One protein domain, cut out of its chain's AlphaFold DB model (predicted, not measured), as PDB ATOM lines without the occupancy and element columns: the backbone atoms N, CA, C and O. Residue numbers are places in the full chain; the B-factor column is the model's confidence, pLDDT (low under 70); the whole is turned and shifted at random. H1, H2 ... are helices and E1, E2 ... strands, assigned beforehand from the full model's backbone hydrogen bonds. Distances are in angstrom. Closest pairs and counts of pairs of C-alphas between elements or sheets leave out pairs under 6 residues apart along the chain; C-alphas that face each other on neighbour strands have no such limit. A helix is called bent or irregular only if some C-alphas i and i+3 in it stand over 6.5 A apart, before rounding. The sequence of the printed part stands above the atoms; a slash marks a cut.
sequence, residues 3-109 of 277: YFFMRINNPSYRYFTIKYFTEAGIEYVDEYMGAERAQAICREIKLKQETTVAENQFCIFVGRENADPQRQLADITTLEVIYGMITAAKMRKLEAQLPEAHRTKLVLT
ATOM      1  N   TYR A   3      22.882  11.403  -9.916       88.12
ATOM      2  CA  TYR A   3      23.954  10.483  -9.556       88.12
ATOM      3  C   TYR A   3      24.739  10.140 -10.813       88.12
ATOM      4  O   TYR A   3      24.154   9.899 -11.873       88.12
ATOM      5  N   PHE A   4      26.056  10.109 -10.681       90.81
ATOM      6  CA  PHE A   4      26.975   9.766 -11.750       90.81
ATOM      7  C   PHE A   4      27.782   8.545 -11.366       90.81
ATOM      8  O   PHE A   4      28.187   8.392 -10.215       90.81
ATOM      9  N   PHE A   5      28.024   7.690 -12.351       92.50
ATOM     10  CA  PHE A   5      28.715   6.430 -12.145       92.50
ATOM     11  C   PHE A   5      29.919   6.350 -13.065       92.50
ATOM     12  O   PHE A   5      29.828   6.653 -14.254       92.50
ATOM     13  N   MET A   6      31.049   5.924 -12.521       91.75
ATOM     14  CA  MET A   6      32.292   5.732 -13.260       91.75
ATOM     15  C   MET A   6      32.723   4.288 -13.054       91.75
ATOM     16  O   MET A   6      32.810   3.841 -11.914       91.75
ATOM     17  N   ARG A   7      32.952   3.526 -14.127       88.88
ATOM     18  CA  ARG A   7      33.458   2.155 -13.958       88.88
ATOM     19  C   ARG A   7      34.829   2.207 -13.296       88.88
ATOM     20  O   ARG A   7      35.650   3.022 -13.688       88.88
ATOM     21  N   ILE A   8      35.098   1.304 -12.359       84.44
ATOM     22  CA  ILE A   8      36.446   1.161 -11.793       84.44
ATOM     23  C   ILE A   8      37.437   0.821 -12.905       84.44
ATOM     24  O   ILE A   8      38.491   1.439 -12.984       84.44
ATOM     25  N   ASN A   9      37.049  -0.076 -13.814       80.56
ATOM     26  CA  ASN A   9      37.828  -0.447 -14.988       80.56
ATOM     27  C   ASN A   9      37.131   0.056 -16.258       80.56
ATOM     28  O   ASN A   9      35.974  -0.279 -16.532       80.56
ATOM     29  N   ASN A  10      37.834   0.867 -17.043       84.19
ATOM     30  CA  ASN A  10      37.366   1.324 -18.344       84.19
ATOM     31  C   ASN A  10      38.536   1.290 -19.346       84.19
ATOM     32  O   ASN A  10      39.579   1.885 -19.069       84.19
ATOM     33  N   PRO A  11      38.373   0.664 -20.529       80.06
ATOM     34  CA  PRO A  11      39.439   0.575 -21.530       80.06
ATOM     35  C   PRO A  11      40.047   1.927 -21.936       80.06
ATOM     36  O   PRO A  11      41.242   2.021 -22.210       80.06
ATOM     37  N   SER A  12      39.248   2.996 -21.938       87.38
ATOM     38  CA  SER A  12      39.692   4.347 -22.291       87.38
ATOM     39  C   SER A  12      40.603   4.982 -21.238       87.38
ATOM     40  O   SER A  12      41.299   5.945 -21.549       87.38
ATOM     41  N   TYR A  13      40.654   4.470 -20.005       87.56
ATOM     42  CA  TYR A  13      41.573   4.994 -18.990       87.56
ATOM     43  C   TYR A  13      43.031   4.758 -19.388       87.56
ATOM     44  O   TYR A  13      43.867   5.634 -19.172       87.56
ATOM     45  N   ARG A  14      43.329   3.642 -20.071       82.62
ATOM     46  CA  ARG A  14      44.683   3.333 -20.554       82.62
ATOM     47  C   ARG A  14      45.174   4.386 -21.543       82.62
ATOM     48  O   ARG A  14      46.321   4.807 -21.444       82.62
ATOM     49  N   TYR A  15      44.297   4.862 -22.427       86.56
ATOM     50  CA  TYR A  15      44.615   5.944 -23.360       86.56
ATOM     51  C   TYR A  15      45.089   7.205 -22.618       86.56
ATOM     52  O   TYR A  15      46.140   7.751 -22.945       86.56
ATOM     53  N   PHE A  16      44.371   7.642 -21.576       89.12
ATOM     54  CA  PHE A  16      44.761   8.830 -20.803       89.12
ATOM     55  C   PHE A  16      46.025   8.632 -19.974       89.12
ATOM     56  O   PHE A  16      46.797   9.579 -19.833       89.12
ATOM     57  N   THR A  17      46.225   7.433 -19.426       87.44
ATOM     58  CA  THR A  17      47.438   7.071 -18.686       87.44
ATOM     59  C   THR A  17      48.663   7.140 -19.593       87.44
ATOM     60  O   THR A  17      49.642   7.804 -19.260       87.44
ATOM     61  N   ILE A  18      48.587   6.515 -20.772       85.81
ATOM     62  CA  ILE A  18      49.667   6.522 -21.764       85.81
ATOM     63  C   ILE A  18      49.935   7.945 -22.235       85.81
ATOM     64  O   ILE A  18      51.059   8.421 -22.105       85.81
ATOM     65  N   LYS A  19      48.891   8.652 -22.688       88.25
ATOM     66  CA  LYS A  19      48.995  10.036 -23.159       88.25
ATOM     67  C   LYS A  19      49.704  10.930 -22.140       88.25
ATOM     68  O   LYS A  19      50.619  11.653 -22.515       88.25
ATOM     69  N   TYR A  20      49.323  10.844 -20.864       91.31
ATOM     70  CA  TYR A  20      49.932  11.637 -19.797       91.31
ATOM     71  C   TYR A  20      51.442  11.399 -19.672       91.31
ATOM     72  O   TYR A  20      52.217  12.353 -19.645       91.31
ATOM     73  N   PHE A  21      51.875  10.137 -19.611       89.75
ATOM     74  CA  PHE A  21      53.294   9.821 -19.444       89.75
ATOM     75  C   PHE A  21      54.117  10.141 -20.695       89.75
ATOM     76  O   PHE A  21      55.235  10.643 -20.568       89.75
ATOM     77  N   THR A  22      53.555   9.935 -21.890       88.69
ATOM     78  CA  THR A  22      54.191  10.340 -23.149       88.69
ATOM     79  C   THR A  22      54.375  11.860 -23.213       88.69
ATOM     80  O   THR A  22      55.464  12.330 -23.534       88.69
ATOM     81  N   GLU A  23      53.348  12.645 -22.864       90.44
ATOM     82  CA  GLU A  23      53.421  14.115 -22.820       90.44
ATOM     83  C   GLU A  23      54.402  14.623 -21.750       90.44
ATOM     84  O   GLU A  23      55.012  15.677 -21.925       90.44
ATOM     85  N   ALA A  24      54.607  13.860 -20.672       89.94
ATOM     86  CA  ALA A  24      55.598  14.145 -19.636       89.94
ATOM     87  C   ALA A  24      57.044  13.766 -20.024       89.94
ATOM     88  O   ALA A  24      57.955  13.934 -19.213       89.94
ATOM     89  N   GLY A  25      57.271  13.262 -21.241       87.06
ATOM     90  CA  GLY A  25      58.602  12.912 -21.740       87.06
ATOM     91  C   GLY A  25      59.126  11.558 -21.259       87.06
ATOM     92  O   GLY A  25      60.316  11.286 -21.404       87.06
ATOM     93  N   ILE A  26      58.267  10.694 -20.703       85.38
ATOM     94  CA  ILE A  26      58.630   9.297 -20.450       85.38
ATOM     95  C   ILE A  26      58.588   8.583 -21.800       85.38
ATOM     96  O   ILE A  26      57.527   8.213 -22.308       85.38
ATOM     97  N   GLU A  27      59.760   8.466 -22.423       69.38
ATOM     98  CA  GLU A  27      59.902   7.847 -23.734       69.38
ATOM     99  C   GLU A  27      59.382   6.397 -23.723       69.38
ATOM    100  O   GLU A  27      59.456   5.681 -22.723       69.38
ATOM    101  N   TYR A  28      58.882   5.952 -24.879       61.84
ATOM    102  CA  TYR A  28      58.479   4.569 -25.163       61.84
ATOM    103  C   TYR A  28      57.194   4.049 -24.512       61.84
ATOM    104  O   TYR A  28      56.913   2.861 -24.668       61.84
ATOM    105  N   VAL A  29      56.403   4.889 -23.838       62.34
ATOM    106  CA  VAL A  29      55.040   4.523 -23.416       62.34
ATOM    107  C   VAL A  29      54.132   4.481 -24.645       62.34
ATOM    108  O   VAL A  29      53.733   5.518 -25.168       62.34
ATOM    109  N   ASP A  30      53.842   3.273 -25.126       66.06
ATOM    110  CA  ASP A  30      52.879   3.006 -26.195       66.06
ATOM    111  C   ASP A  30      51.825   1.979 -25.742       66.06
ATOM    112  O   ASP A  30      51.938   1.355 -24.683       66.06
ATOM    113  N   GLU A  31      50.761   1.815 -26.531       62.66
ATOM    114  CA  GLU A  31      49.636   0.927 -26.198       62.66
ATOM    115  C   GLU A  31      50.032  -0.550 -26.080       62.66
ATOM    116  O   GLU A  31      49.338  -1.313 -25.399       62.66
ATOM    117  N   TYR A  32      51.177  -0.924 -26.652       64.00
ATOM    118  CA  TYR A  32      51.748  -2.267 -26.678       64.00
ATOM    119  C   TYR A  32      52.880  -2.449 -25.662       64.00
ATOM    120  O   TYR A  32      53.530  -3.499 -25.649       64.00
ATOM    121  N   MET A  33      53.115  -1.466 -24.786       70.00
ATOM    122  CA  MET A  33      54.055  -1.603 -23.684       70.00
ATOM    123  C   MET A  33      53.633  -2.779 -22.800       70.00
ATOM    124  O   MET A  33      52.606  -2.727 -22.118       70.00
ATOM    125  N   GLY A  34      54.444  -3.836 -22.831       68.75
ATOM    126  CA  GLY A  34      54.333  -4.969 -21.921       68.75
ATOM    127  C   GLY A  34      54.982  -4.687 -20.564       68.75
ATOM    128  O   GLY A  34      55.890  -3.853 -20.455       68.75
ATOM    129  N   ALA A  35      54.556  -5.440 -19.549       74.19
ATOM    130  CA  ALA A  35      54.972  -5.278 -18.154       74.19
ATOM    131  C   ALA A  35      56.500  -5.285 -17.955       74.19
ATOM    132  O   ALA A  35      57.034  -4.473 -17.200       74.19
ATOM    133  N   GLU A  36      57.238  -6.152 -18.660       76.12
ATOM    134  CA  GLU A  36      58.705  -6.235 -18.551       76.12
ATOM    135  C   GLU A  36      59.399  -4.926 -18.947       76.12
ATOM    136  O   GLU A  36      60.337  -4.474 -18.284       76.12
ATOM    137  N   ARG A  37      58.907  -4.278 -20.007       79.69
ATOM    138  CA  ARG A  37      59.453  -3.006 -20.483       79.69
ATOM    139  C   ARG A  37      59.111  -1.872 -19.523       79.69
ATOM    140  O   ARG A  37      59.983  -1.074 -19.191       79.69
ATOM    141  N   ALA A  38      57.872  -1.836 -19.036       81.62
ATOM    142  CA  ALA A  38      57.436  -0.855 -18.047       81.62
ATOM    143  C   ALA A  38      58.269  -0.957 -16.752       81.62
ATOM    144  O   ALA A  38      58.716   0.051 -16.197       81.62
ATOM    145  N   GLN A  39      58.573  -2.185 -16.315       84.50
ATOM    146  CA  GLN A  39      59.480  -2.443 -15.197       84.50
ATOM    147  C   GLN A  39      60.899  -1.935 -15.449       84.50
ATOM    148  O   GLN A  39      61.485  -1.349 -14.539       84.50
ATOM    149  N   ALA A  40      61.463  -2.166 -16.637       86.44
ATOM    150  CA  ALA A  40      62.807  -1.701 -16.972       86.44
ATOM    151  C   ALA A  40      62.908  -0.171 -16.866       86.44
ATOM    152  O   ALA A  40      63.771   0.330 -16.147       86.44
ATOM    153  N   ILE A  41      61.946   0.553 -17.449       87.50
ATOM    154  CA  ILE A  41      61.871   2.021 -17.370       87.50
ATOM    155  C   ILE A  41      61.743   2.479 -15.911       87.50
ATOM    156  O   ILE A  41      62.463   3.373 -15.472       87.50
ATOM    157  N   CYS A  42      60.882   1.840 -15.112       88.75
ATOM    158  CA  CYS A  42      60.760   2.205 -13.702       88.75
ATOM    159  C   CYS A  42      62.048   1.922 -12.900       88.75
ATOM    160  O   CYS A  42      62.385   2.679 -11.988       88.75
ATOM    161  N   ARG A  43      62.807   0.864 -13.221       89.31
ATOM    162  CA  ARG A  43      64.120   0.619 -12.594       89.31
ATOM    163  C   ARG A  43      65.112   1.722 -12.947       89.31
ATOM    164  O   ARG A  43      65.789   2.204 -12.047       89.31
ATOM    165  N   GLU A  44      65.164   2.147 -14.205       89.88
ATOM    166  CA  GLU A  44      66.023   3.255 -14.643       89.88
ATOM    167  C   GLU A  44      65.658   4.570 -13.948       89.88
ATOM    168  O   GLU A  44      66.540   5.256 -13.435       89.88
ATOM    169  N   ILE A  45      64.363   4.885 -13.842       90.94
ATOM    170  CA  ILE A  45      63.861   6.042 -13.085       90.94
ATOM    171  C   ILE A  45      64.316   5.986 -11.623       90.94
ATOM    172  O   ILE A  45      64.818   6.975 -11.098       90.94
ATOM    173  N   LYS A  46      64.189   4.828 -10.964       88.44
ATOM    174  CA  LYS A  46      64.589   4.646  -9.556       88.44
ATOM    175  C   LYS A  46      66.094   4.791  -9.312       88.44
ATOM    176  O   LYS A  46      66.491   4.961  -8.162       88.44
ATOM    177  N   LEU A  47      66.922   4.700 -10.354       91.31
ATOM    178  CA  LEU A  47      68.369   4.921 -10.272       91.31
ATOM    179  C   LEU A  47      68.757   6.399 -10.431       91.31
ATOM    180  O   LEU A  47      69.918   6.744 -10.205       91.31
ATOM    181  N   LYS A  48      67.820   7.277 -10.813       89.69
ATOM    182  CA  LYS A  48      68.076   8.715 -10.931       89.69
ATOM    183  C   LYS A  48      68.243   9.345  -9.549       89.69
ATOM    184  O   LYS A  48      67.554   8.987  -8.598       89.69
ATOM    185  N   GLN A  49      69.146  10.319  -9.456       85.12
ATOM    186  CA  GLN A  49      69.350  11.097  -8.231       85.12
ATOM    187  C   GLN A  49      68.162  12.026  -7.939       85.12
ATOM    188  O   GLN A  49      67.833  12.261  -6.779       85.12
ATOM    189  N   GLU A  50      67.505  12.518  -8.991       89.81
ATOM    190  CA  GLU A  50      66.303  13.345  -8.924       89.81
ATOM    191  C   GLU A  50      65.256  12.778  -9.886       89.81
ATOM    192  O   GLU A  50      65.569  12.465 -11.038       89.81
ATOM    193  N   THR A  51      64.018  12.636  -9.408       90.81
ATOM    194  CA  THR A  51      62.878  12.169 -10.202       90.81
ATOM    195  C   THR A  51      61.804  13.244 -10.283       90.81
ATOM    196  O   THR A  51      61.522  13.965  -9.322       90.81
ATOM    197  N   THR A  52      61.172  13.348 -11.445       92.25
ATOM    198  CA  THR A  52      60.004  14.201 -11.655       92.25
ATOM    199  C   THR A  52      58.751  13.587 -11.020       92.25
ATOM    200  O   THR A  52      58.687  12.396 -10.702       92.25
ATOM    201  N   VAL A  53      57.702  14.400 -10.859       91.88
ATOM    202  CA  VAL A  53      56.397  13.925 -10.365       91.88
ATOM    203  C   VAL A  53      55.821  12.836 -11.278       91.88
ATOM    204  O   VAL A  53      55.393  11.796 -10.780       91.88
ATOM    205  N   ALA A  54      55.881  13.038 -12.598       91.25
ATOM    206  CA  ALA A  54      55.375  12.083 -13.579       91.25
ATOM    207  C   ALA A  54      56.137  10.750 -13.537       91.25
ATOM    208  O   ALA A  54      55.526   9.689 -13.605       91.25
ATOM    209  N   GLU A  55      57.457  10.780 -13.352       91.69
ATOM    210  CA  GLU A  55      58.275   9.572 -13.197       91.69
ATOM    211  C   GLU A  55      57.933   8.788 -11.924       91.69
ATOM    212  O   GLU A  55      57.828   7.558 -11.950       91.69
ATOM    213  N   ASN A  56      57.688   9.489 -10.813       90.50
ATOM    214  CA  ASN A  56      57.227   8.855  -9.579       90.50
ATOM    215  C   ASN A  56      55.841   8.216  -9.764       90.50
ATOM    216  O   ASN A  56      55.634   7.066  -9.369       90.50
ATOM    217  N   GLN A  57      54.906   8.919 -10.410       90.75
ATOM    218  CA  GLN A  57      53.574   8.394 -10.732       90.75
ATOM    219  C   GLN A  57      53.640   7.200 -11.695       90.75
ATOM    220  O   GLN A  57      52.915   6.227 -11.496       90.75
ATOM    221  N   PHE A  58      54.545   7.220 -12.677       89.62
ATOM    222  CA  PHE A  58      54.786   6.095 -13.582       89.62
ATOM    223  C   PHE A  58      55.256   4.859 -12.817       89.62
ATOM    224  O   PHE A  58      54.721   3.768 -12.990       89.62
ATOM    225  N   CYS A  59      56.201   5.016 -11.891       88.25
ATOM    226  CA  CYS A  59      56.647   3.899 -11.066       88.25
ATOM    227  C   CYS A  59      55.562   3.350 -10.126       88.25
ATOM    228  O   CYS A  59      55.548   2.145  -9.864       88.25
ATOM    229  N   ILE A  60      54.652   4.196  -9.628       86.31
ATOM    230  CA  ILE A  60      53.469   3.749  -8.871       86.31
ATOM    231  C   ILE A  60      52.543   2.934  -9.779       86.31
ATOM    232  O   ILE A  60      52.111   1.850  -9.390       86.31
ATOM    233  N   PHE A  61      52.279   3.435 -10.987       83.19
ATOM    234  CA  PHE A  61      51.478   2.759 -12.002       83.19
ATOM    235  C   PHE A  61      52.029   1.356 -12.325       83.19
ATOM    236  O   PHE A  61      51.326   0.363 -12.141       83.19
ATOM    237  N   VAL A  62      53.318   1.255 -12.667       82.94
ATOM    238  CA  VAL A  62      53.996  -0.024 -12.952       82.94
ATOM    239  C   VAL A  62      54.016  -0.950 -11.733       82.94
ATOM    240  O   VAL A  62      53.884  -2.167 -11.854       82.94
ATOM    241  N   GLY A  63      54.190  -0.401 -10.528       79.06
ATOM    242  CA  GLY A  63      54.139  -1.184  -9.293       79.06
ATOM    243  C   GLY A  63      52.788  -1.876  -9.091       79.06
ATOM    244  O   GLY A  63      52.755  -3.043  -8.708       79.06
ATOM    245  N   ARG A  64      51.686  -1.175  -9.387       75.19
ATOM    246  CA  ARG A  64      50.322  -1.715  -9.281       75.19
ATOM    247  C   ARG A  64      50.038  -2.786 -10.332       75.19
ATOM    248  O   ARG A  64      49.478  -3.816  -9.980       75.19
ATOM    249  N   GLU A  65      50.480  -2.579 -11.571       70.12
ATOM    250  CA  GLU A  65      50.384  -3.569 -12.658       70.12
ATOM    251  C   GLU A  65      51.029  -4.910 -12.280       70.12
ATOM    252  O   GLU A  65      50.447  -5.970 -12.478       70.12
ATOM    253  N   ASN A  66      52.218  -4.876 -11.676       67.69
ATOM    254  CA  ASN A  66      52.929  -6.106 -11.319       67.69
ATOM    255  C   ASN A  66      52.333  -6.841 -10.118       67.69
ATOM    256  O   ASN A  66      52.547  -8.043  -9.976       67.69
ATOM    257  N   ALA A  67      51.636  -6.122  -9.236       63.03
ATOM    258  CA  ALA A  67      50.981  -6.724  -8.083       63.03
ATOM    259  C   ALA A  67      49.737  -7.533  -8.481       63.03
ATOM    260  O   ALA A  67      49.367  -8.453  -7.757       63.03
ATOM    261  N   ASP A  68      49.107  -7.206  -9.612       61.50
ATOM    262  CA  ASP A  68      47.913  -7.889 -10.105       61.50
ATOM    263  C   ASP A  68      47.857  -7.831 -11.646       61.50
ATOM    264  O   ASP A  68      47.243  -6.923 -12.214       61.50
ATOM    265  N   PRO A  69      48.475  -8.805 -12.345       53.97
ATOM    266  CA  PRO A  69      48.496  -8.852 -13.808       53.97
ATOM    267  C   PRO A  69      47.108  -9.009 -14.450       53.97
ATOM    268  O   PRO A  69      46.979  -8.853 -15.665       53.97
ATOM    269  N   GLN A  70      46.077  -9.363 -13.668       50.50
ATOM    270  CA  GLN A  70      44.697  -9.486 -14.143       50.50
ATOM    271  C   GLN A  70      43.926  -8.159 -14.070       50.50
ATOM    272  O   GLN A  70      42.895  -8.022 -14.736       50.50
ATOM    273  N   ARG A  71      44.410  -7.151 -13.327       54.88
ATOM    274  CA  ARG A  71      43.855  -5.793 -13.400       54.88
ATOM    275  C   ARG A  71      44.225  -5.167 -14.735       54.88
ATOM    276  O   ARG A  71      45.390  -4.896 -15.014       54.88
ATOM    277  N   GLN A  72      43.215  -4.900 -15.564       53.56
ATOM    278  CA  GLN A  72      43.419  -4.087 -16.756       53.56
ATOM    279  C   GLN A  72      44.019  -2.728 -16.370       53.56
ATOM    280  O   GLN A  72      43.630  -2.086 -15.399       53.56
ATOM    281  N   LEU A  73      44.996  -2.326 -17.174       56.34
ATOM    282  CA  LEU A  73      46.120  -1.441 -16.868       56.34
ATOM    283  C   LEU A  73      45.803   0.052 -16.767       56.34
ATOM    284  O   LEU A  73      46.619   0.889 -17.132       56.34
ATOM    285  N   ALA A  74      44.613   0.403 -16.324       63.25
ATOM    286  CA  ALA A  74      44.259   1.743 -15.899       63.25
ATOM    287  C   ALA A  74      42.866   1.631 -15.301       63.25
ATOM    288  O   ALA A  74      41.867   1.601 -16.018       63.25
ATOM    289  N   ASP A  75      42.813   1.522 -13.984       78.25
ATOM    290  CA  ASP A  75      41.578   1.710 -13.246       78.25
ATOM    291  C   ASP A  75      41.403   3.196 -12.892       78.25
ATOM    292  O   ASP A  75      42.281   4.038 -13.127       78.25
ATOM    293  N   ILE A  76      40.260   3.541 -12.314       82.88
ATOM    294  CA  ILE A  76      39.976   4.909 -11.879       82.88
ATOM    295  C   ILE A  76      41.026   5.430 -10.885       82.88
ATOM    296  O   ILE A  76      41.400   6.598 -10.947       82.88
ATOM    297  N   THR A  77      41.597   4.554 -10.051       81.19
ATOM    298  CA  THR A  77      42.625   4.930  -9.067       81.19
ATOM    299  C   THR A  77      43.941   5.335  -9.731       81.19
ATOM    300  O   THR A  77      44.708   6.125  -9.180       81.19
ATOM    301  N   THR A  78      44.224   4.809 -10.923       82.81
ATOM    302  CA  THR A  78      45.371   5.211 -11.743       82.81
ATOM    303  C   THR A  78      45.168   6.622 -12.282       82.81
ATOM    304  O   THR A  78      46.074   7.455 -12.210       82.81
ATOM    305  N   LEU A  79      43.955   6.927 -12.750       87.69
ATOM    306  CA  LEU A  79      43.603   8.285 -13.155       87.69
ATOM    307  C   LEU A  79      43.639   9.261 -11.977       87.69
ATOM    308  O   LEU A  79      44.081  10.390 -12.158       87.69
ATOM    309  N   GLU A  80      43.240   8.838 -10.778       86.75
ATOM    310  CA  GLU A  80      43.356   9.654  -9.564       86.75
ATOM    311  C   GLU A  80      44.809   9.948  -9.189       86.75
ATOM    312  O   GLU A  80      45.118  11.067  -8.789       86.75
ATOM    313  N   VAL A  81      45.725   8.990  -9.364       85.44
ATOM    314  CA  VAL A  81      47.163   9.231  -9.150       85.44
ATOM    315  C   VAL A  81      47.685  10.301 -10.107       85.44
ATOM    316  O   VAL A  81      48.448  11.166  -9.683       85.44
ATOM    317  N   ILE A  82      47.276  10.254 -11.377       88.25
ATOM    318  CA  ILE A  82      47.770  11.142 -12.437       88.25
ATOM    319  C   ILE A  82      47.140  12.533 -12.355       88.25
ATOM    320  O   ILE A  82      47.830  13.551 -12.365       88.25
ATOM    321  N   TYR A  83      45.813  12.579 -12.284       88.06
ATOM    322  CA  TYR A  83      45.046  13.810 -12.397       88.06
ATOM    323  C   TYR A  83      44.632  14.369 -11.030       88.06
ATOM    324  O   TYR A  83      44.100  15.479 -10.979       88.06
ATOM    325  N   GLY A  84      44.847  13.650  -9.926       85.94
ATOM    326  CA  GLY A  84      44.192  13.914  -8.643       85.94
ATOM    327  C   GLY A  84      42.730  13.463  -8.661       85.94
ATOM    328  O   GLY A  84      42.261  12.927  -9.666       85.94
ATOM    329  N   MET A  85      41.993  13.751  -7.583       84.50
ATOM    330  CA  MET A  85      40.585  13.363  -7.400       84.50
ATOM    331  C   MET A  85      39.758  13.470  -8.693       84.50
ATOM    332  O   MET A  85      39.700  14.529  -9.344       84.50
ATOM    333  N   ILE A  86      39.145  12.349  -9.070       86.00
ATOM    334  CA  ILE A  86      38.317  12.222 -10.264       86.00
ATOM    335  C   ILE A  86      36.867  12.547  -9.900       86.00
ATOM    336  O   ILE A  86      36.310  12.013  -8.950       86.00
ATOM    337  N   THR A  87      36.262  13.445 -10.677       88.00
ATOM    338  CA  THR A  87      34.842  13.805 -10.575       88.00
ATOM    339  C   THR A  87      34.163  13.622 -11.923       88.00
ATOM    340  O   THR A  87      34.818  13.673 -12.968       88.00
ATOM    341  N   ALA A  88      32.840  13.514 -11.942       88.69
ATOM    342  CA  ALA A  88      32.021  13.400 -13.139       88.69
ATOM    343  C   ALA A  88      32.278  14.568 -14.100       88.69
ATOM    344  O   ALA A  88      32.377  14.379 -15.312       88.69
ATOM    345  N   ALA A  89      32.468  15.782 -13.574       89.88
ATOM    346  CA  ALA A  89      32.822  16.945 -14.383       89.88
ATOM    347  C   ALA A  89      34.188  16.779 -15.071       89.88
ATOM    348  O   ALA A  89      34.349  17.156 -16.234       89.88
ATOM    349  N   LYS A  90      35.175  16.207 -14.373       91.38
ATOM    350  CA  LYS A  90      36.500  15.932 -14.932       91.38
ATOM    351  C   LYS A  90      36.456  14.794 -15.946       91.38
ATOM    352  O   LYS A  90      37.010  14.939 -17.029       91.38
ATOM    353  N   MET A  91      35.725  13.726 -15.643       92.19
ATOM    354  CA  MET A  91      35.525  12.604 -16.555       92.19
ATOM    355  C   MET A  91      34.837  13.028 -17.844       92.19
ATOM    356  O   MET A  91      35.293  12.643 -18.909       92.19
ATOM    357  N   ARG A  92      33.827  13.903 -17.792       92.50
ATOM    358  CA  ARG A  92      33.214  14.463 -19.009       92.50
ATOM    359  C   ARG A  92      34.210  15.254 -19.861       92.50
ATOM    360  O   ARG A  92      34.165  15.178 -21.085       92.50
ATOM    361  N   LYS A  93      35.125  16.005 -19.232       92.94
ATOM    362  CA  LYS A  93      36.196  16.718 -19.952       92.94
ATOM    363  C   LYS A  93      37.198  15.759 -20.588       92.94
ATOM    364  O   LYS A  93      37.698  16.066 -21.665       92.94
ATOM    365  N   LEU A  94      37.513  14.649 -19.922       92.25
ATOM    366  CA  LEU A  94      38.359  13.597 -20.482       92.25
ATOM    367  C   LEU A  94      37.639  12.910 -21.648       92.25
ATOM    368  O   LEU A  94      38.180  12.855 -22.743       92.25
ATOM    369  N   GLU A  95      36.387  12.498 -21.462       92.75
ATOM    370  CA  GLU A  95      35.558  11.846 -22.483       92.75
ATOM    371  C   GLU A  95      35.465  12.669 -23.778       92.75
ATOM    372  O   GLU A  95      35.602  12.120 -24.868       92.75
ATOM    373  N   ALA A  96      35.334  13.995 -23.674       91.25
ATOM    374  CA  ALA A  96      35.320  14.900 -24.828       91.25
ATOM    375  C   ALA A  96      36.644  14.947 -25.620       91.25
ATOM    376  O   ALA A  96      36.652  15.396 -26.764       91.25
ATOM    377  N   GLN A  97      37.754  14.503 -25.027       91.12
ATOM    378  CA  GLN A  97      39.071  14.426 -25.666       91.12
ATOM    379  C   GLN A  97      39.354  13.051 -26.279       91.12
ATOM    380  O   GLN A  97      40.415  12.878 -26.882       91.12
ATOM    381  N   LEU A  98      38.455  12.071 -26.116       90.12
ATOM    382  CA  LEU A  98      38.678  10.739 -26.663       90.12
ATOM    383  C   LEU A  98      38.616  10.766 -28.195       90.12
ATOM    384  O   LEU A  98      37.602  11.197 -28.756       90.12
ATOM    385  N   PRO A  99      39.656  10.265 -28.883       88.25
ATOM    386  CA  PRO A  99      39.557   9.973 -30.306       88.25
ATOM    387  C   PRO A  99      38.492   8.898 -30.556       88.25
ATOM    388  O   PRO A  99      38.239   8.051 -29.698       88.25
ATOM    389  N   GLU A 100      37.895   8.902 -31.752       84.94
ATOM    390  CA  GLU A 100      36.773   8.016 -32.106       84.94
ATOM    391  C   GLU A 100      37.077   6.534 -31.826       84.94
ATOM    392  O   GLU A 100      36.245   5.829 -31.263       84.94
ATOM    393  N   ALA A 101      38.302   6.084 -32.122       78.25
ATOM    394  CA  ALA A 101      38.747   4.705 -31.910       78.25
ATOM    395  C   ALA A 101      38.751   4.260 -30.432       78.25
ATOM    396  O   ALA A 101      38.685   3.066 -30.153       78.25
ATOM    397  N   HIS A 102      38.802   5.205 -29.490       76.12
ATOM    398  CA  HIS A 102      38.845   4.945 -28.048       76.12
ATOM    399  C   HIS A 102      37.606   5.484 -27.330       76.12
ATOM    400  O   HIS A 102      37.600   5.558 -26.098       76.12
ATOM    401  N   ARG A 103      36.571   5.903 -28.071       80.19
ATOM    402  CA  ARG A 103      35.375   6.515 -27.498       80.19
ATOM    403  C   ARG A 103      34.579   5.468 -26.725       80.19
ATOM    404  O   ARG A 103      33.833   4.673 -27.289       80.19
ATOM    405  N   THR A 104      34.705   5.513 -25.406       85.00
ATOM    406  CA  THR A 104      33.781   4.857 -24.488       85.00
ATOM    407  C   THR A 104      33.246   5.887 -23.506       85.00
ATOM    408  O   THR A 104      33.914   6.872 -23.185       85.00
ATOM    409  N   LYS A 105      32.016   5.668 -23.042       90.88
ATOM    410  CA  LYS A 105      31.383   6.558 -22.075       90.88
ATOM    411  C   LYS A 105      32.079   6.427 -20.722       90.88
ATOM    412  O   LYS A 105      32.188   5.312 -20.202       90.88
ATOM    413  N   LEU A 106      32.548   7.539 -20.157       91.50
ATOM    414  CA  LEU A 106      33.268   7.539 -18.877       91.50
ATOM    415  C   LEU A 106      32.339   7.833 -17.700       91.50
ATOM    416  O   LEU A 106      32.606   7.378 -16.589       91.50
ATOM    417  N   VAL A 107      31.256   8.574 -17.953       93.50
ATOM    418  CA  VAL A 107      30.225   8.904 -16.964       93.50
ATOM    419  C   VAL A 107      28.894   8.289 -17.370       93.50
ATOM    420  O   VAL A 107      28.307   8.670 -18.379       93.50
ATOM    421  N   LEU A 108      28.404   7.362 -16.560       94.25
ATOM    422  CA  LEU A 108      27.181   6.610 -16.800       94.25
ATOM    423  C   LEU A 108      26.018   7.161 -15.966       94.25
ATOM    424  O   LEU A 108      26.223   7.702 -14.875       94.25
ATOM    425  N   THR A 109      24.800   7.002 -16.480       94.38
ATOM    426  CA  THR A 109      23.559   7.206 -15.720       94.38
ATOM    427  C   THR A 109      23.186   5.942 -14.939       94.38
ATOM    428  O   THR A 109      23.748   4.869 -15.170       94.38
TER     429      THR A 109
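This is residues 3 to 109 of the 277 residues of an uncharacterized protein of Thaumarchaeota archaeon (UniProt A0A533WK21). Three helices, H2, H3 and H4, stand in a row that zigzags, each running opposite to the one before, and H1 packs on H4 over one side of this row. Beyond H4 the body tapers into a smaller end made by H5, the short strand E1 and the last printed residues, while H2 makes the other end of the longest axis. The printed part has 107 residues, with five named helices and one named strand in the order E1, H1, H2, H3, H4, H5; its class is mostly helix, and E1 pairs with no named strand. It is compact, with a radius of gyration of the C-alphas of 14.0 A, but elongated in outline, spanning 45 by 26 by 24 A.

The longest helix is H3, residues 53 to 67, which is the hub, touching three other helices. H2, residues 35 to 46, touches H3 at a steep tilt of 41 degrees, opposite ways; the two form a helical hairpin, and their closest C-alphas, of Cys 42 and Cys 59, are 5.2 A apart. H4, residues 76 to 83, forms a second helical hairpin with H3, at a shallow tilt of 16 degrees, with the C-alphas of Phe 61 and Thr 78 closest at 6.6 A. H1, residues 11 to 23, touches H4 at a shallow tilt of 23 degrees, the same way, with the C-alphas of Thr 17 and Leu 79 closest at 6.8 A. H1 only just touches H3, with 3 pairs of C-alphas within 8 A, through residue 21 alone. H5, residues 88 to 95, is close to H1 but not clearly touching, about perpendicular at 75 degrees. The closest C-alphas of H5 and E1, residues 3 to 7, are those of Ala 88 and Phe 4, 6.4 A apart. H2 is apart from H4 and H5. Every O i to N i+4 pair is within hydrogen-bond range in H2, H3, H4 and H5; in H1 it is 7 of 9.

H3 is 21.5 A long, from C-alpha 53 at (56.397, 13.925, -10.365) to C-alpha 67 at (50.981, -6.724, -8.083). H1 is 19.5 A long and H2 16.3 A; H1 is neither bent nor irregular, but only just: C-alphas 11 and 14 are 6.0 A apart. E1 is 13.4 A long, beginning with C-alpha 3 at (23.954, 10.483, -9.556). H4 is 10.3 A long, and H5 is 10.1 A long and ends with C-alpha 95 at (35.558, 11.846, -22.483).

The C-alphas of Gln 49 and Thr 109 are the two farthest apart, at 46.6 A, while those of Tyr 3 and Thr 109, the first and last printed, are 7.0 A apart. The printed part has no cut. The link from H1 to H2, 11 residues, is long, and residues 96 to 109 hold no named element. The mean pLDDT of the printed part is 83.0; residues 27 to 32, residue 34 and residues 66 to 74 are under 70.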